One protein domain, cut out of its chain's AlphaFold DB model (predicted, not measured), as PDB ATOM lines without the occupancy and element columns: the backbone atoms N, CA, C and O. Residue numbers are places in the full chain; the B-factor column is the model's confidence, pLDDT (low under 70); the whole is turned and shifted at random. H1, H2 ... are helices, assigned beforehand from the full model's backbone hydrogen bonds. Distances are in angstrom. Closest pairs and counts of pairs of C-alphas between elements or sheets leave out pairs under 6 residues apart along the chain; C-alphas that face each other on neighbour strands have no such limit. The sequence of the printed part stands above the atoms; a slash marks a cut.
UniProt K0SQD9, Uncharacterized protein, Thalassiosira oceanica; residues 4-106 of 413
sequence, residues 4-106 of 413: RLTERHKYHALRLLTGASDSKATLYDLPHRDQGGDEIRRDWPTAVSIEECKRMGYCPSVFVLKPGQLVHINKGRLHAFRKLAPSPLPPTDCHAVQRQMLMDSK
ATOM      1  N   ARG A   4      -7.685 -12.925  -4.538       88.06
ATOM      2  CA  ARG A   4      -6.615 -13.605  -3.781       88.06
ATOM      3  C   ARG A   4      -7.153 -13.992  -2.399       88.06
ATOM      4  O   ARG A   4      -7.625 -13.135  -1.649       88.06
ATOM      5  N   LEU A   5      -7.078 -15.279  -2.084       87.38
ATOM      6  CA  LEU A   5      -7.537 -15.873  -0.829       87.38
ATOM      7  C   LEU A   5      -6.346 -16.457  -0.057       87.38
ATOM      8  O   LEU A   5      -5.336 -16.830  -0.658       87.38
ATOM      9  N   THR A   6      -6.471 -16.533   1.269       85.19
ATOM     10  CA  THR A   6      -5.561 -17.326   2.112       85.19
ATOM     11  C   THR A   6      -5.715 -18.808   1.779       85.19
ATOM     12  O   THR A   6      -6.736 -19.203   1.223       85.19
ATOM     13  N   GLU A   7      -4.742 -19.647   2.129       82.94
ATOM     14  CA  GLU A   7      -4.808 -21.091   1.857       82.94
ATOM     15  C   GLU A   7      -6.080 -21.737   2.430       82.94
ATOM     16  O   GLU A   7      -6.825 -22.393   1.704       82.94
ATOM     17  N   ARG A   8      -6.414 -21.429   3.692       85.75
ATOM     18  CA  ARG A   8      -7.663 -21.865   4.342       85.75
ATOM     19  C   ARG A   8      -8.907 -21.466   3.544       85.75
ATOM     20  O   ARG A   8      -9.814 -22.276   3.370       85.75
ATOM     21  N   HIS A   9      -8.962 -20.228   3.054       89.69
ATOM     22  CA  HIS A   9     -10.099 -19.753   2.261       89.69
ATOM     23  C   HIS A   9     -10.102 -20.321   0.840       89.69
ATOM     24  O   HIS A   9     -11.180 -20.530   0.295       89.69
ATOM     25  N   LYS A  10      -8.940 -20.611   0.238       88.56
ATOM     26  CA  LYS A  10      -8.864 -21.322  -1.048       88.56
ATOM     27  C   LYS A  10      -9.443 -22.724  -0.920       88.56
ATOM     28  O   LYS A  10     -10.266 -23.107  -1.738       88.56
ATOM     29  N   TYR A  11      -9.045 -23.447   0.121       86.06
ATOM     30  CA  TYR A  11      -9.564 -24.778   0.414       86.06
ATOM     31  C   TYR A  11     -11.088 -24.751   0.608       86.06
ATOM     32  O   TYR A  11     -11.808 -25.500  -0.046       86.06
ATOM     33  N   HIS A  12     -11.595 -23.823   1.427       88.50
ATOM     34  CA  HIS A  12     -13.035 -23.660   1.627       88.50
ATOM     35  C   HIS A  12     -13.776 -23.321   0.322       88.50
ATOM     36  O   HIS A  12     -14.782 -23.943  -0.006       88.50
ATOM     37  N   ALA A  13     -13.252 -22.366  -0.451       90.25
ATOM     38  CA  ALA A  13     -13.835 -21.973  -1.726       90.25
ATOM     39  C   ALA A  13     -13.861 -23.129  -2.733       90.25
ATOM     40  O   ALA A  13     -14.864 -23.304  -3.411       90.25
ATOM     41  N   LEU A  14     -12.795 -23.932  -2.824       87.56
ATOM     42  CA  LEU A  14     -12.765 -25.097  -3.712       87.56
ATOM     43  C   LEU A  14     -13.845 -26.109  -3.339       87.56
ATOM     44  O   LEU A  14     -14.584 -26.525  -4.221       87.56
ATOM     45  N   ARG A  15     -14.007 -26.426  -2.050       85.06
ATOM     46  CA  ARG A  15     -15.069 -27.335  -1.588       85.06
ATOM     47  C   ARG A  15     -16.461 -26.854  -1.982       85.06
ATOM     48  O   ARG A  15     -17.257 -27.644  -2.474       85.06
ATOM     49  N   LEU A  16     -16.737 -25.560  -1.815       88.25
ATOM     50  CA  LEU A  16     -18.004 -24.969  -2.253       88.25
ATOM     51  C   LEU A  16     -18.183 -25.042  -3.772       88.25
ATOM     52  O   LEU A  16     -19.273 -25.331  -4.254       88.25
ATOM     53  N   LEU A  17     -17.124 -24.745  -4.525       87.94
ATOM     54  CA  LEU A  17     -17.182 -24.646  -5.979       87.94
ATOM     55  C   LEU A  17     -17.278 -26.008  -6.667       87.94
ATOM     56  O   LEU A  17     -17.935 -26.083  -7.698       87.94
ATOM     57  N   THR A  18     -16.640 -27.048  -6.129       81.19
ATOM     58  CA  THR A  18     -16.544 -28.368  -6.775       81.19
ATOM     59  C   THR A  18     -17.351 -29.455  -6.071       81.19
ATOM     60  O   THR A  18     -17.391 -30.576  -6.562       81.19
ATOM     61  N   GLY A  19     -17.935 -29.175  -4.900       77.62
ATOM     62  CA  GLY A  19     -18.630 -30.182  -4.090       77.62
ATOM     63  C   GLY A  19     -17.712 -31.259  -3.498       77.62
ATOM     64  O   GLY A  19     -18.204 -32.238  -2.941       77.62
ATOM     65  N   ALA A  20     -16.385 -31.098  -3.600       71.81
ATOM     66  CA  ALA A  20     -15.426 -32.083  -3.111       71.81
ATOM     67  C   ALA A  20     -15.535 -32.243  -1.582       71.81
ATOM     68  O   ALA A  20     -15.481 -31.259  -0.832       71.81
ATOM     69  N   SER A  21     -15.696 -33.491  -1.130       62.50
ATOM     70  CA  SER A  21     -15.973 -33.847   0.267       62.50
ATOM     71  C   SER A  21     -14.777 -33.573   1.178       62.50
ATOM     72  O   SER A  21     -14.935 -32.881   2.184       62.50
ATOM     73  N   ASP A  22     -13.583 -34.028   0.798       64.75
ATOM     74  CA  ASP A  22     -12.310 -33.589   1.361       64.75
ATOM     75  C   ASP A  22     -11.135 -34.123   0.531       64.75
ATOM     76  O   ASP A  22     -11.070 -35.305   0.213       64.75
ATOM     77  N   SER A  23     -10.169 -33.263   0.233       58.84
ATOM     78  CA  SER A  23      -8.771 -33.559   0.538       58.84
ATOM     79  C   SER A  23      -7.940 -32.328   0.208       58.84
ATOM     80  O   SER A  23      -8.175 -31.622  -0.774       58.84
ATOM     81  N   LYS A  24      -6.903 -32.097   1.008       64.81
ATOM     82  CA  LYS A  24      -5.770 -31.224   0.679       64.81
ATOM     83  C   LYS A  24      -5.289 -31.425  -0.772       64.81
ATOM     84  O   LYS A  24      -4.897 -30.460  -1.418       64.81
ATOM     85  N   ALA A  25      -5.423 -32.645  -1.297       66.81
ATOM     86  CA  ALA A  25      -5.152 -32.996  -2.685       66.81
ATOM     87  C   ALA A  25      -5.948 -32.131  -3.680       66.81
ATOM     88  O   ALA A  25      -5.379 -31.631  -4.631       66.81
ATOM     89  N   THR A  26      -7.202 -31.754  -3.414       71.12
ATOM     90  CA  THR A  26      -7.972 -30.882  -4.333       71.12
ATOM     91  C   THR A  26      -7.298 -29.525  -4.602       71.12
ATOM     92  O   THR A  26      -7.397 -28.996  -5.709       71.12
ATOM     93  N   LEU A  27      -6.610 -28.954  -3.605       77.38
ATOM     94  CA  LEU A  27      -5.897 -27.675  -3.741       77.38
ATOM     95  C   LEU A  27      -4.539 -27.822  -4.443       77.38
ATOM     96  O   LEU A  27      -4.064 -26.866  -5.053       77.38
ATOM     97  N   TYR A  28      -3.918 -28.989  -4.314       76.44
ATOM     98  CA  TYR A  28      -2.508 -29.219  -4.618       76.44
ATOM     99  C   TYR A  28      -2.267 -30.198  -5.772       76.44
ATOM    100  O   TYR A  28      -1.172 -30.247  -6.324       76.44
ATOM    101  N   ASP A  29      -3.295 -30.933  -6.174       70.69
ATOM    102  CA  ASP A  29      -3.299 -31.786  -7.347       70.69
ATOM    103  C   ASP A  29      -3.450 -30.942  -8.604       70.69
ATOM    104  O   ASP A  29      -4.162 -29.928  -8.638       70.69
ATOM    105  N   LEU A  30      -2.854 -31.447  -9.680       61.84
ATOM    106  CA  LEU A  30      -3.044 -30.892 -11.007       61.84
ATOM    107  C   LEU A  30      -4.544 -30.853 -11.345       61.84
ATOM    108  O   LEU A  30      -5.239 -31.860 -11.186       61.84
ATOM    109  N   PRO A  31      -5.059 -29.713 -11.834       53.44
ATOM    110  CA  PRO A  31      -6.479 -29.554 -12.122       53.44
ATOM    111  C   PRO A  31      -7.010 -30.482 -13.224       53.44
ATOM    112  O   PRO A  31      -8.224 -30.649 -13.316       53.44
ATOM    113  N   HIS A  32      -6.119 -31.101 -14.009       50.22
ATOM    114  CA  HIS A  32      -6.436 -31.908 -15.188       50.22
ATOM    115  C   HIS A  32      -5.526 -33.144 -15.314       50.22
ATOM    116  O   HIS A  32      -4.874 -33.338 -16.336       50.22
ATOM    117  N   ARG A  33      -5.417 -33.988 -14.278       46.41
ATOM    118  CA  ARG A  33      -4.931 -35.353 -14.532       46.41
ATOM    119  C   ARG A  33      -6.036 -36.102 -15.274       46.41
ATOM    120  O   ARG A  33      -6.996 -36.529 -14.643       46.41
ATOM    121  N   ASP A  34      -5.848 -36.325 -16.571       42.47
ATOM    122  CA  ASP A  34      -6.700 -37.205 -17.390       42.47
ATOM    123  C   ASP A  34      -6.724 -38.665 -16.874       42.47
ATOM    124  O   ASP A  34      -7.499 -39.487 -17.347       42.47
ATOM    125  N   GLN A  35      -5.881 -38.989 -15.883       40.03
ATOM    126  CA  GLN A  35      -5.745 -40.303 -15.244       40.03
ATOM    127  C   GLN A  35      -6.162 -40.323 -13.760       40.03
ATOM    128  O   GLN A  35      -5.798 -41.243 -13.027       40.03
ATOM    129  N   GLY A  36      -6.866 -39.299 -13.264       43.66
ATOM    130  CA  GLY A  36      -7.486 -39.377 -11.939       43.66
ATOM    131  C   GLY A  36      -8.654 -40.361 -11.982       43.66
ATOM    132  O   GLY A  36      -9.553 -40.180 -12.795       43.66
ATOM    133  N   GLY A  37      -8.641 -41.399 -11.139       44.84
ATOM    134  CA  GLY A  37      -9.783 -42.308 -11.000       44.84
ATOM    135  C   GLY A  37     -11.079 -41.558 -10.661       44.84
ATOM    136  O   GLY A  37     -11.040 -40.407 -10.219       44.84
ATOM    137  N   ASP A  38     -12.222 -42.229 -10.832       48.88
ATOM    138  CA  ASP A  38     -13.590 -41.692 -10.673       48.88
ATOM    139  C   ASP A  38     -13.865 -40.930  -9.352       48.88
ATOM    140  O   ASP A  38     -14.873 -40.234  -9.230       48.88
ATOM    141  N   GLU A  39     -12.973 -41.015  -8.360       49.97
ATOM    142  CA  GLU A  39     -13.069 -40.347  -7.058       49.97
ATOM    143  C   GLU A  39     -12.855 -38.821  -7.092       49.97
ATOM    144  O   GLU A  39     -13.283 -38.136  -6.163       49.97
ATOM    145  N   ILE A  40     -12.248 -38.247  -8.142       53.12
ATOM    146  CA  ILE A  40     -12.018 -36.788  -8.247       53.12
ATOM    147  C   ILE A  40     -12.854 -36.202  -9.391       53.12
ATOM    148  O   ILE A  40     -12.356 -35.539 -10.303       53.12
ATOM    149  N   ARG A  41     -14.168 -36.431  -9.353       52.16
ATOM    150  CA  ARG A  41     -15.099 -35.766 -10.270       52.16
ATOM    151  C   ARG A  41     -15.219 -34.289  -9.877       52.16
ATOM    152  O   ARG A  41     -15.942 -33.928  -8.954       52.16
ATOM    153  N   ARG A  42     -14.448 -33.422 -10.540       63.81
ATOM    154  CA  ARG A  42     -14.524 -31.962 -10.354       63.81
ATOM    155  C   ARG A  42     -15.613 -31.414 -11.257       63.81
ATOM    156  O   ARG A  42     -15.340 -30.988 -12.380       63.81
ATOM    157  N   ASP A  43     -16.845 -31.442 -10.768       74.19
ATOM    158  CA  ASP A  43     -17.929 -30.763 -11.461       74.19
ATOM    159  C   ASP A  43     -17.622 -29.265 -11.569       74.19
ATOM    160  O   ASP A  43     -16.940 -28.657 -10.733       74.19
ATOM    161  N   TRP A  44     -18.102 -28.667 -12.654       84.88
ATOM    162  CA  TRP A  44     -17.984 -27.233 -12.836       84.88
ATOM    163  C   TRP A  44     -18.829 -26.491 -11.798       84.88
ATOM    164  O   TRP A  44     -19.895 -26.982 -11.420       84.88
ATOM    165  N   PRO A  45     -18.408 -25.285 -11.370       90.50
ATOM    166  CA  PRO A  45     -19.170 -24.525 -10.396       90.50
ATOM    167  C   PRO A  45     -20.609 -24.281 -10.846       90.50
ATOM    168  O   PRO A  45     -20.876 -24.023 -12.023       90.50
ATOM    169  N   THR A  46     -21.529 -24.315  -9.888       92.56
ATOM    170  CA  THR A  46     -22.941 -24.018 -10.113       92.56
ATOM    171  C   THR A  46     -23.230 -22.539  -9.882       92.56
ATOM    172  O   THR A  46     -22.478 -21.839  -9.199       92.56
ATOM    173  N   ALA A  47     -24.344 -22.036 -10.410       92.50
ATOM    174  CA  ALA A  47     -24.794 -20.675 -10.107       92.50
ATOM    175  C   ALA A  47     -24.973 -20.451  -8.589       92.50
ATOM    176  O   ALA A  47     -24.625 -19.390  -8.069       92.50
ATOM    177  N   VAL A  48     -25.431 -21.484  -7.869       94.38
ATOM    178  CA  VAL A  48     -25.606 -21.466  -6.407       94.38
ATOM    179  C   VAL A  48     -24.263 -21.346  -5.684       94.38
ATOM    180  O   VAL A  48     -24.132 -20.509  -4.792       94.38
ATOM    181  N   SER A  49     -23.242 -22.119  -6.075       93.81
ATOM    182  CA  SER A  49     -21.929 -22.040  -5.417       93.81
ATOM    183  C   SER A  49     -21.216 -20.712  -5.682       93.81
ATOM    184  O   SER A  49     -20.508 -20.199  -4.809       93.81
ATOM    185  N   ILE A  50     -21.447 -20.104  -6.851       94.94
ATOM    186  CA  ILE A  50     -20.988 -18.743  -7.147       94.94
ATOM    187  C   ILE A  50     -21.666 -17.722  -6.230       94.94
ATOM    188  O   ILE A  50     -20.979 -16.851  -5.693       94.94
ATOM    189  N   GLU A  51     -22.978 -17.815  -6.019       95.31
ATOM    190  CA  GLU A  51     -23.689 -16.879  -5.143       95.31
ATOM    191  C   GLU A  51     -23.260 -17.022  -3.678       95.31
ATOM    192  O   GLU A  51     -23.019 -16.023  -2.997       95.31
ATOM    193  N   GLU A  52     -23.024 -18.249  -3.215       95.38
ATOM    194  CA  GLU A  52     -22.484 -18.469  -1.872       95.38
ATOM    195  C   GLU A  52     -21.073 -17.879  -1.724       95.38
ATOM    196  O   GLU A  52     -20.780 -17.175  -0.756       95.38
ATOM    197  N   CYS A  53     -20.210 -18.024  -2.737       94.75
ATOM    198  CA  CYS A  53     -18.911 -17.348  -2.745       94.75
ATOM    199  C   CYS A  53     -19.037 -15.812  -2.675       94.75
ATOM    200  O   CYS A  53     -18.177 -15.156  -2.074       94.75
ATOM    201  N   LYS A  54     -20.080 -15.208  -3.269       95.06
ATOM    202  CA  LYS A  54     -20.338 -13.763  -3.125       95.06
ATOM    203  C   LYS A  54     -20.741 -13.413  -1.698       95.06
ATOM    204  O   LYS A  54     -20.145 -12.492  -1.139       95.06
ATOM    205  N   ARG A  55     -21.670 -14.168  -1.097       96.12
ATOM    206  CA  ARG A  55     -22.104 -13.994   0.305       96.12
ATOM    207  C   ARG A  55     -20.930 -14.055   1.284       96.12
ATOM    208  O   ARG A  55     -20.877 -13.275   2.228       96.12
ATOM    209  N   MET A  56     -19.946 -14.910   1.013       93.56
ATOM    210  CA  MET A  56     -18.720 -15.028   1.814       93.56
ATOM    211  C   MET A  56     -17.659 -13.946   1.547       93.56
ATOM    212  O   MET A  56     -16.584 -13.964   2.152       93.56
ATOM    213  N   GLY A  57     -17.894 -13.023   0.612       93.56
ATOM    214  CA  GLY A  57     -16.924 -11.985   0.251       93.56
ATOM    215  C   GLY A  57     -15.714 -12.503  -0.538       93.56
ATOM    216  O   GLY A  57     -14.668 -11.842  -0.573       93.56
ATOM    217  N   TYR A  58     -15.823 -13.671  -1.188       93.88
ATOM    218  CA  TYR A  58     -14.770 -14.219  -2.060       93.88
ATOM    219  C   TYR A  58     -14.736 -13.565  -3.451       93.88
ATOM    220  O   TYR A  58     -13.787 -13.782  -4.209       93.88
ATOM    221  N   CYS A  59     -15.722 -12.716  -3.759       93.31
ATOM    222  CA  CYS A  59     -15.789 -11.871  -4.956       93.31
ATOM    223  C   CYS A  59     -15.540 -12.649  -6.270       93.31
ATOM    224  O   CYS A  59     -14.561 -12.363  -6.968       93.31
ATOM    225  N   PRO A  60     -16.374 -13.652  -6.608       94.62
ATOM    226  CA  PRO A  60     -16.257 -14.370  -7.871       94.62
ATOM    227  C   PRO A  60     -16.545 -13.468  -9.076       94.62
ATOM    228  O   PRO A  60     -17.500 -12.693  -9.087       94.62
ATOM    229  N   SER A  61     -15.746 -13.629 -10.125       93.75
ATOM    230  CA  SER A  61     -15.968 -13.071 -11.459       93.75
ATOM    231  C   SER A  61     -16.207 -14.211 -12.448       93.75
ATOM    232  O   SER A  61     -15.350 -15.092 -12.595       93.75
ATOM    233  N   VAL A  62     -17.361 -14.171 -13.116       93.25
ATOM    234  CA  VAL A  62     -17.774 -15.086 -14.190       93.25
ATOM    235  C   VAL A  62     -18.048 -14.233 -15.421       93.25
ATOM    236  O   VAL A  62     -18.878 -13.328 -15.372       93.25
ATOM    237  N   PHE A  63     -17.302 -14.464 -16.495       92.50
ATOM    238  CA  PHE A  63     -17.373 -13.666 -17.714       92.50
ATOM    239  C   PHE A  63     -16.912 -14.488 -18.916       92.50
ATOM    240  O   PHE A  63     -16.259 -15.521 -18.757       92.50
ATOM    241  N   VAL A  64     -17.238 -14.007 -20.115       89.75
ATOM    242  CA  VAL A  64     -16.760 -14.580 -21.376       89.75
ATOM    243  C   VAL A  64     -15.651 -13.702 -21.930       89.75
ATOM    244  O   VAL A  64     -15.803 -12.484 -22.012       89.75
ATOM    245  N   LEU A  65     -14.548 -14.335 -22.320       90.69
ATOM    246  CA  LEU A  65     -13.449 -13.690 -23.022       90.69
ATOM    247  C   LEU A  65     -13.673 -13.818 -24.534       90.69
ATOM    248  O   LEU A  65     -13.704 -14.931 -25.059       90.69
ATOM    249  N   LYS A  66     -13.862 -12.692 -25.225       88.06
ATOM    250  CA  LYS A  66     -14.036 -12.635 -26.687       88.06
ATOM    251  C   LYS A  66     -12.681 -12.601 -27.411       88.06
ATOM    252  O   LYS A  66     -11.682 -12.212 -26.801       88.06
ATOM    253  N   PRO A  67     -12.628 -12.946 -28.713       87.88
ATOM    254  CA  PRO A  67     -11.417 -12.787 -29.514       87.88
ATOM    255  C   PRO A  67     -10.829 -11.372 -29.409       87.88
ATOM    256  O   PRO A  67     -11.561 -10.383 -29.389       87.88
ATOM    257  N   GLY A  68      -9.502 -11.286 -29.299       89.94
ATOM    258  CA  GLY A  68      -8.772 -10.024 -29.134       89.94
ATOM    259  C   GLY A  68      -8.797  -9.427 -27.720       89.94
ATOM    260  O   GLY A  68      -8.073  -8.468 -27.462       89.94
ATOM    261  N   GLN A  69      -9.580  -9.978 -26.784       92.50
ATOM    262  CA  GLN A  69      -9.574  -9.517 -25.396       92.50
ATOM    263  C   GLN A  69      -8.450 -10.170 -24.589       92.50
ATOM    264  O   GLN A  69      -8.174 -11.362 -24.718       92.50
ATOM    265  N   LEU A  70      -7.842  -9.383 -23.700       93.31
ATOM    266  CA  LEU A  70      -6.796  -9.831 -22.789       93.31
ATOM    267  C   LEU A  70      -7.336  -9.914 -21.361       93.31
ATOM    268  O   LEU A  70      -7.996  -8.996 -20.874       93.31
ATOM    269  N   VAL A  71      -7.013 -11.009 -20.673       93.50
ATOM    270  CA  VAL A  71      -7.278 -11.180 -19.244       93.50
ATOM    271  C   VAL A  71      -5.956 -11.208 -18.488       93.50
ATOM    272  O   VAL A  71      -5.060 -11.981 -18.809       93.50
ATOM    273  N   HIS A  72      -5.843 -10.379 -17.454       91.75
ATOM    274  CA  HIS A  72      -4.744 -10.452 -16.500       91.75
ATOM    275  C   HIS A  72      -5.224 -11.153 -15.225       91.75
ATOM    276  O   HIS A  72      -6.167 -10.705 -14.568       91.75
ATOM    277  N   ILE A  73      -4.575 -12.264 -14.878       91.81
ATOM    278  CA  ILE A  73      -4.867 -13.030 -13.669       91.81
ATOM    279  C   ILE A  73      -3.813 -12.701 -12.615       91.81
ATOM    280  O   ILE A  73      -2.681 -13.166 -12.689       91.81
ATOM    281  N   ASN A  74      -4.182 -11.911 -11.605       87.94
ATOM    282  CA  ASN A  74      -3.235 -11.587 -10.536       87.94
ATOM    283  C   ASN A  74      -2.816 -12.845  -9.750       87.94
ATOM    284  O   ASN A  74      -3.600 -13.786  -9.578       87.94
ATOM    285  N   LYS A  75      -1.612 -12.792  -9.165       85.56
ATOM    286  CA  LYS A  75      -1.003 -13.867  -8.369       85.56
ATOM    287  C   LYS A  75      -1.964 -14.478  -7.339       85.56
ATOM    288  O   LYS A  75      -2.592 -13.785  -6.531       85.56
ATOM    289  N   GLY A  76      -2.020 -15.808  -7.334       84.00
ATOM    290  CA  GLY A  76      -2.705 -16.595  -6.309       84.00
ATOM    291  C   GLY A  76      -4.235 -16.582  -6.378       84.00
ATOM    292  O   GLY A  76      -4.871 -16.950  -5.387       84.00
ATOM    293  N   ARG A  77      -4.830 -16.162  -7.502       89.19
ATOM    294  CA  ARG A  77      -6.280 -16.243  -7.738       89.19
ATOM    295  C   ARG A  77      -6.691 -17.635  -8.212       89.19
ATOM    296  O   ARG A  77      -6.125 -18.147  -9.172       89.19
ATOM    297  N   LEU A  78      -7.720 -18.210  -7.587       89.25
ATOM    298  CA  LEU A  78      -8.361 -19.424  -8.099       89.25
ATOM    299  C   LEU A  78      -9.124 -19.093  -9.385       89.25
ATOM    300  O   LEU A  78      -9.921 -18.148  -9.421       89.25
ATOM    301  N   HIS A  79      -8.871 -19.846 -10.446       91.06
ATOM    302  CA  HIS A  79      -9.479 -19.629 -11.751       91.06
ATOM    303  C   HIS A  79      -9.577 -20.945 -12.527       91.06
ATOM    304  O   HIS A  79      -8.851 -21.890 -12.250       91.06
ATOM    305  N   ALA A  80     -10.510 -20.985 -13.473       88.44
ATOM    306  CA  ALA A  80     -10.725 -22.091 -14.392       88.44
ATOM    307  C   ALA A  80     -11.303 -21.515 -15.687       88.44
ATOM    308  O   ALA A  80     -12.007 -20.499 -15.648       88.44
ATOM    309  N   PHE A  81     -11.000 -22.156 -16.812       88.75
ATOM    310  CA  PHE A  81     -11.446 -21.740 -18.137       88.75
ATOM    311  C   PHE A  81     -12.196 -22.871 -18.814       88.75
ATOM    312  O   PHE A  81     -11.710 -23.997 -18.863       88.75
ATOM    313  N   ARG A  82     -13.355 -22.551 -19.384       87.69
ATOM    314  CA  ARG A  82     -14.082 -23.462 -20.257       87.69
ATOM    315  C   ARG A  82     -14.079 -22.890 -21.665       87.69
ATOM    316  O   ARG A  82     -14.496 -21.748 -21.861       87.69
ATOM    317  N   LYS A  83     -13.634 -23.682 -22.641       87.12
ATOM    318  CA  LYS A  83     -13.794 -23.337 -24.056       87.12
ATOM    319  C   LYS A  83     -15.278 -23.361 -24.422       87.12
ATOM    320  O   LYS A  83     -16.049 -24.178 -23.912       87.12
ATOM    321  N   LEU A  84     -15.697 -22.401 -25.238       83.44
ATOM    322  CA  LEU A  84     -17.075 -22.343 -25.701       83.44
ATOM    323  C   LEU A  84     -17.339 -23.564 -26.588       83.44
ATOM    324  O   LEU A  84     -16.523 -23.878 -27.442       83.44
ATOM    325  N   ALA A  85     -18.459 -24.239 -26.351       82.75
ATOM    326  CA  ALA A  85     -18.929 -25.365 -27.147       82.75
ATOM    327  C   ALA A  85     -20.406 -25.112 -27.491       82.75
ATOM    328  O   ALA A  85     -21.088 -24.462 -26.685       82.75
ATOM    329  N   PRO A  86     -20.895 -25.603 -28.640       80.19
ATOM    330  CA  PRO A  86     -22.273 -25.401 -29.083       80.19
ATOM    331  C   PRO A  86     -23.274 -26.179 -28.225       80.19
ATOM    332  O   PRO A  86     -24.447 -25.824 -28.165       80.19
ATOM    333  N   SER A  87     -22.821 -27.225 -27.525       83.69
ATOM    334  CA  SER A  87     -23.680 -28.007 -26.645       83.69
ATOM    335  C   SER A  87     -24.224 -27.164 -25.479       83.69
ATOM    336  O   SER A  87     -23.472 -26.403 -24.838       83.69
ATOM    337  N   PRO A  88     -25.530 -27.301 -25.176       85.00
ATOM    338  CA  PRO A  88     -26.132 -26.620 -24.044       85.00
ATOM    339  C   PRO A  88     -25.517 -27.132 -22.741       85.00
ATOM    340  O   PRO A  88     -25.136 -28.296 -22.612       85.00
ATOM    341  N   LEU A  89     -25.414 -26.236 -21.764       89.56
ATOM    342  CA  LEU A  89     -24.975 -26.583 -20.416       89.56
ATOM    343  C   LEU A  89     -26.187 -26.898 -19.533       89.56
ATOM    344  O   LEU A  89     -27.268 -26.359 -19.780       89.56
ATOM    345  N   PRO A  90     -26.018 -27.708 -18.471       91.25
ATOM    346  CA  PRO A  90     -27.053 -27.876 -17.459       91.25
ATOM    347  C   PRO A  90     -27.504 -26.515 -16.899       91.25
ATOM    348  O   PRO A  90     -26.649 -25.660 -16.663       91.25
ATOM    349  N   PRO A  91     -28.800 -26.305 -16.602       91.75
ATOM    350  CA  PRO A  91     -29.295 -25.029 -16.068       91.75
ATOM    351  C   PRO A  91     -28.642 -24.595 -14.748       91.75
ATOM    352  O   PRO A  91     -28.642 -23.417 -14.403       91.75
ATOM    353  N   THR A  92     -28.088 -25.547 -13.996       91.62
ATOM    354  CA  THR A  92     -27.382 -25.304 -12.735       91.62
ATOM    355  C   THR A  92     -25.961 -24.779 -12.929       91.62
ATOM    356  O   THR A  92     -25.380 -24.259 -11.976       91.62
ATOM    357  N   ASP A  93     -25.390 -24.896 -14.130       92.12
ATOM    358  CA  ASP A  93     -24.018 -24.503 -14.440       92.12
ATOM    359  C   ASP A  93     -23.823 -22.983 -14.356       92.12
ATOM    360  O   ASP A  93     -24.641 -22.200 -14.843       92.12
ATOM    361  N   CYS A  94     -22.703 -22.540 -13.778       92.00
ATOM    362  CA  CYS A  94     -22.418 -21.113 -13.606       92.00
ATOM    363  C   CYS A  94     -22.277 -20.310 -14.912       92.00
ATOM    364  O   CYS A  94     -22.339 -19.082 -14.857       92.00
ATOM    365  N   HIS A  95     -22.090 -20.970 -16.060       92.19
ATOM    366  CA  HIS A  95     -21.990 -20.334 -17.375       92.19
ATOM    367  C   HIS A  95     -23.243 -20.515 -18.244       92.19
ATOM    368  O   HIS A  95     -23.234 -20.052 -19.386       92.19
ATOM    369  N   ALA A  96     -24.290 -21.206 -17.765       91.50
ATOM    370  CA  ALA A  96     -25.443 -21.582 -18.590       91.50
ATOM    371  C   ALA A  96     -26.104 -20.365 -19.258       91.50
ATOM    372  O   ALA A  96     -26.259 -20.332 -20.478       91.50
ATOM    373  N   VAL A  97     -26.399 -19.327 -18.468       90.38
ATOM    374  CA  VAL A  97     -27.051 -18.097 -18.947       90.38
ATOM    375  C   VAL A  97     -26.167 -17.357 -19.953       90.38
ATOM    376  O   VAL A  97     -26.625 -17.013 -21.039       90.38
ATOM    377  N   GLN A  98     -24.885 -17.139 -19.639       89.75
ATOM    378  CA  GLN A  98     -23.974 -16.411 -20.530       89.75
ATOM    379  C   GLN A  98     -23.734 -17.166 -21.840       89.75
ATOM    380  O   GLN A  98     -23.604 -16.534 -22.888       89.75
ATOM    381  N   ARG A  99     -23.677 -18.505 -21.798       88.12
ATOM    382  CA  ARG A  99     -23.561 -19.327 -23.006       88.12
ATOM    383  C   ARG A  99     -24.808 -19.195 -23.869       88.12
ATOM    384  O   ARG A  99     -24.647 -18.952 -25.058       88.12
ATOM    385  N   GLN A 100     -26.001 -19.311 -23.285       88.19
ATOM    386  CA  GLN A 100     -27.248 -19.184 -24.039       88.19
ATOM    387  C   GLN A 100     -27.330 -17.821 -24.734       88.19
ATOM    388  O   GLN A 100     -27.473 -17.772 -25.947       88.19
ATOM    389  N   MET A 101     -27.070 -16.731 -24.004       87.31
ATOM    390  CA  MET A 101     -27.062 -15.378 -24.575       87.31
ATOM    391  C   MET A 101     -26.072 -15.214 -25.740       87.31
ATOM    392  O   MET A 101     -26.331 -14.461 -26.675       87.31
ATOM    393  N   LEU A 102     -24.918 -15.886 -25.684       86.12
ATOM    394  CA  LEU A 102     -23.944 -15.861 -26.775       86.12
ATOM    395  C   LEU A 102     -24.403 -16.680 -27.976       86.12
ATOM    396  O   LEU A 102     -24.214 -16.221 -29.099       86.12
ATOM    397  N   MET A 103     -24.998 -17.852 -27.748       84.25
ATOM    398  CA  MET A 103     -25.542 -18.686 -28.821       84.25
ATOM    399  C   MET A 103     -26.710 -17.988 -29.516       84.25
ATOM    400  O   MET A 103     -26.703 -17.912 -30.735       84.25
ATOM    401  N   ASP A 104     -27.614 -17.360 -28.761       85.25
ATOM    402  CA  ASP A 104     -28.725 -16.570 -29.311       85.25
ATOM    403  C   ASP A 104     -28.228 -15.374 -30.145       85.25
ATOM    404  O   ASP A 104     -28.894 -14.922 -31.074       85.25
ATOM    405  N   SER A 105     -27.045 -14.834 -29.815       82.88
ATOM    406  CA  SER A 105     -26.435 -13.721 -30.555       82.88
ATOM    407  C   SER A 105     -25.707 -14.145 -31.833       82.88
ATOM    408  O   SER A 105     -25.428 -13.296 -32.687       82.88
ATOM    409  N   LYS A 106     -25.386 -15.436 -31.978       78.88
ATOM    410  CA  LYS A 106     -24.829 -15.983 -33.213       78.88
ATOM    411  C   LYS A 106     -25.986 -16.248 -34.170       78.88
ATOM    412  O   LYS A 106     -26.838 -17.083 -33.897       78.88
TER     413      LYS A 106
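AT A GLANCE: This is residues 4 to 106 of the 413 residues of an uncharacterized protein of Thalassiosira oceanica (UniProt K0SQD9). Little regular structure: three helices cluster at one end, H1 between H2 and H3, and H4 lies apart at the other, with long loops between. Residues 33 to 38 and 66 to 73 stick out. The printed part has 103 residues with four named helices, H1 to H4 in chain order, and no named strand; it is all helix in class, though under half of the residues are in named elements. It is compact, with a radius of gyration of the C-alphas of 14.7 A, spanning 42 by 30 by 26 A.

HOW THE PARTS SIT: H1, residues 7 to 18, touches H3, residues 47 to 55, with its residues 13 to 17 alone; the closest C-alphas, of Leu 17 and Ser 49, are 5.4 A apart. The two run opposite ways at a shallow tilt of 28 degrees. With residues 10 to 14 alone, H1 touches H2, residues 24 to 28; the closest C-alphas, of Tyr 11 and Leu 27, are 6.3 A apart. H4, residues 96 to 105, touches no helix. In H1, H2, H3 and H4 every O i to N i+4 pair is within hydrogen-bond range.

IN THESE COORDINATES: H1 is 16.3 A long from C-alpha 7 at (-4.808, -21.091, 1.857); H3 is 12.7 A. H4 is 14.4 A, ending at C-alpha 105 at (-26.435, -13.721, -30.555).

THE WHOLE: The printed part has no cut. H1 to H2 is a tight link; H2 to H3 and H3 to H4 are long. Residues 21 to 25 and 30 to 42 have pLDDT under 70.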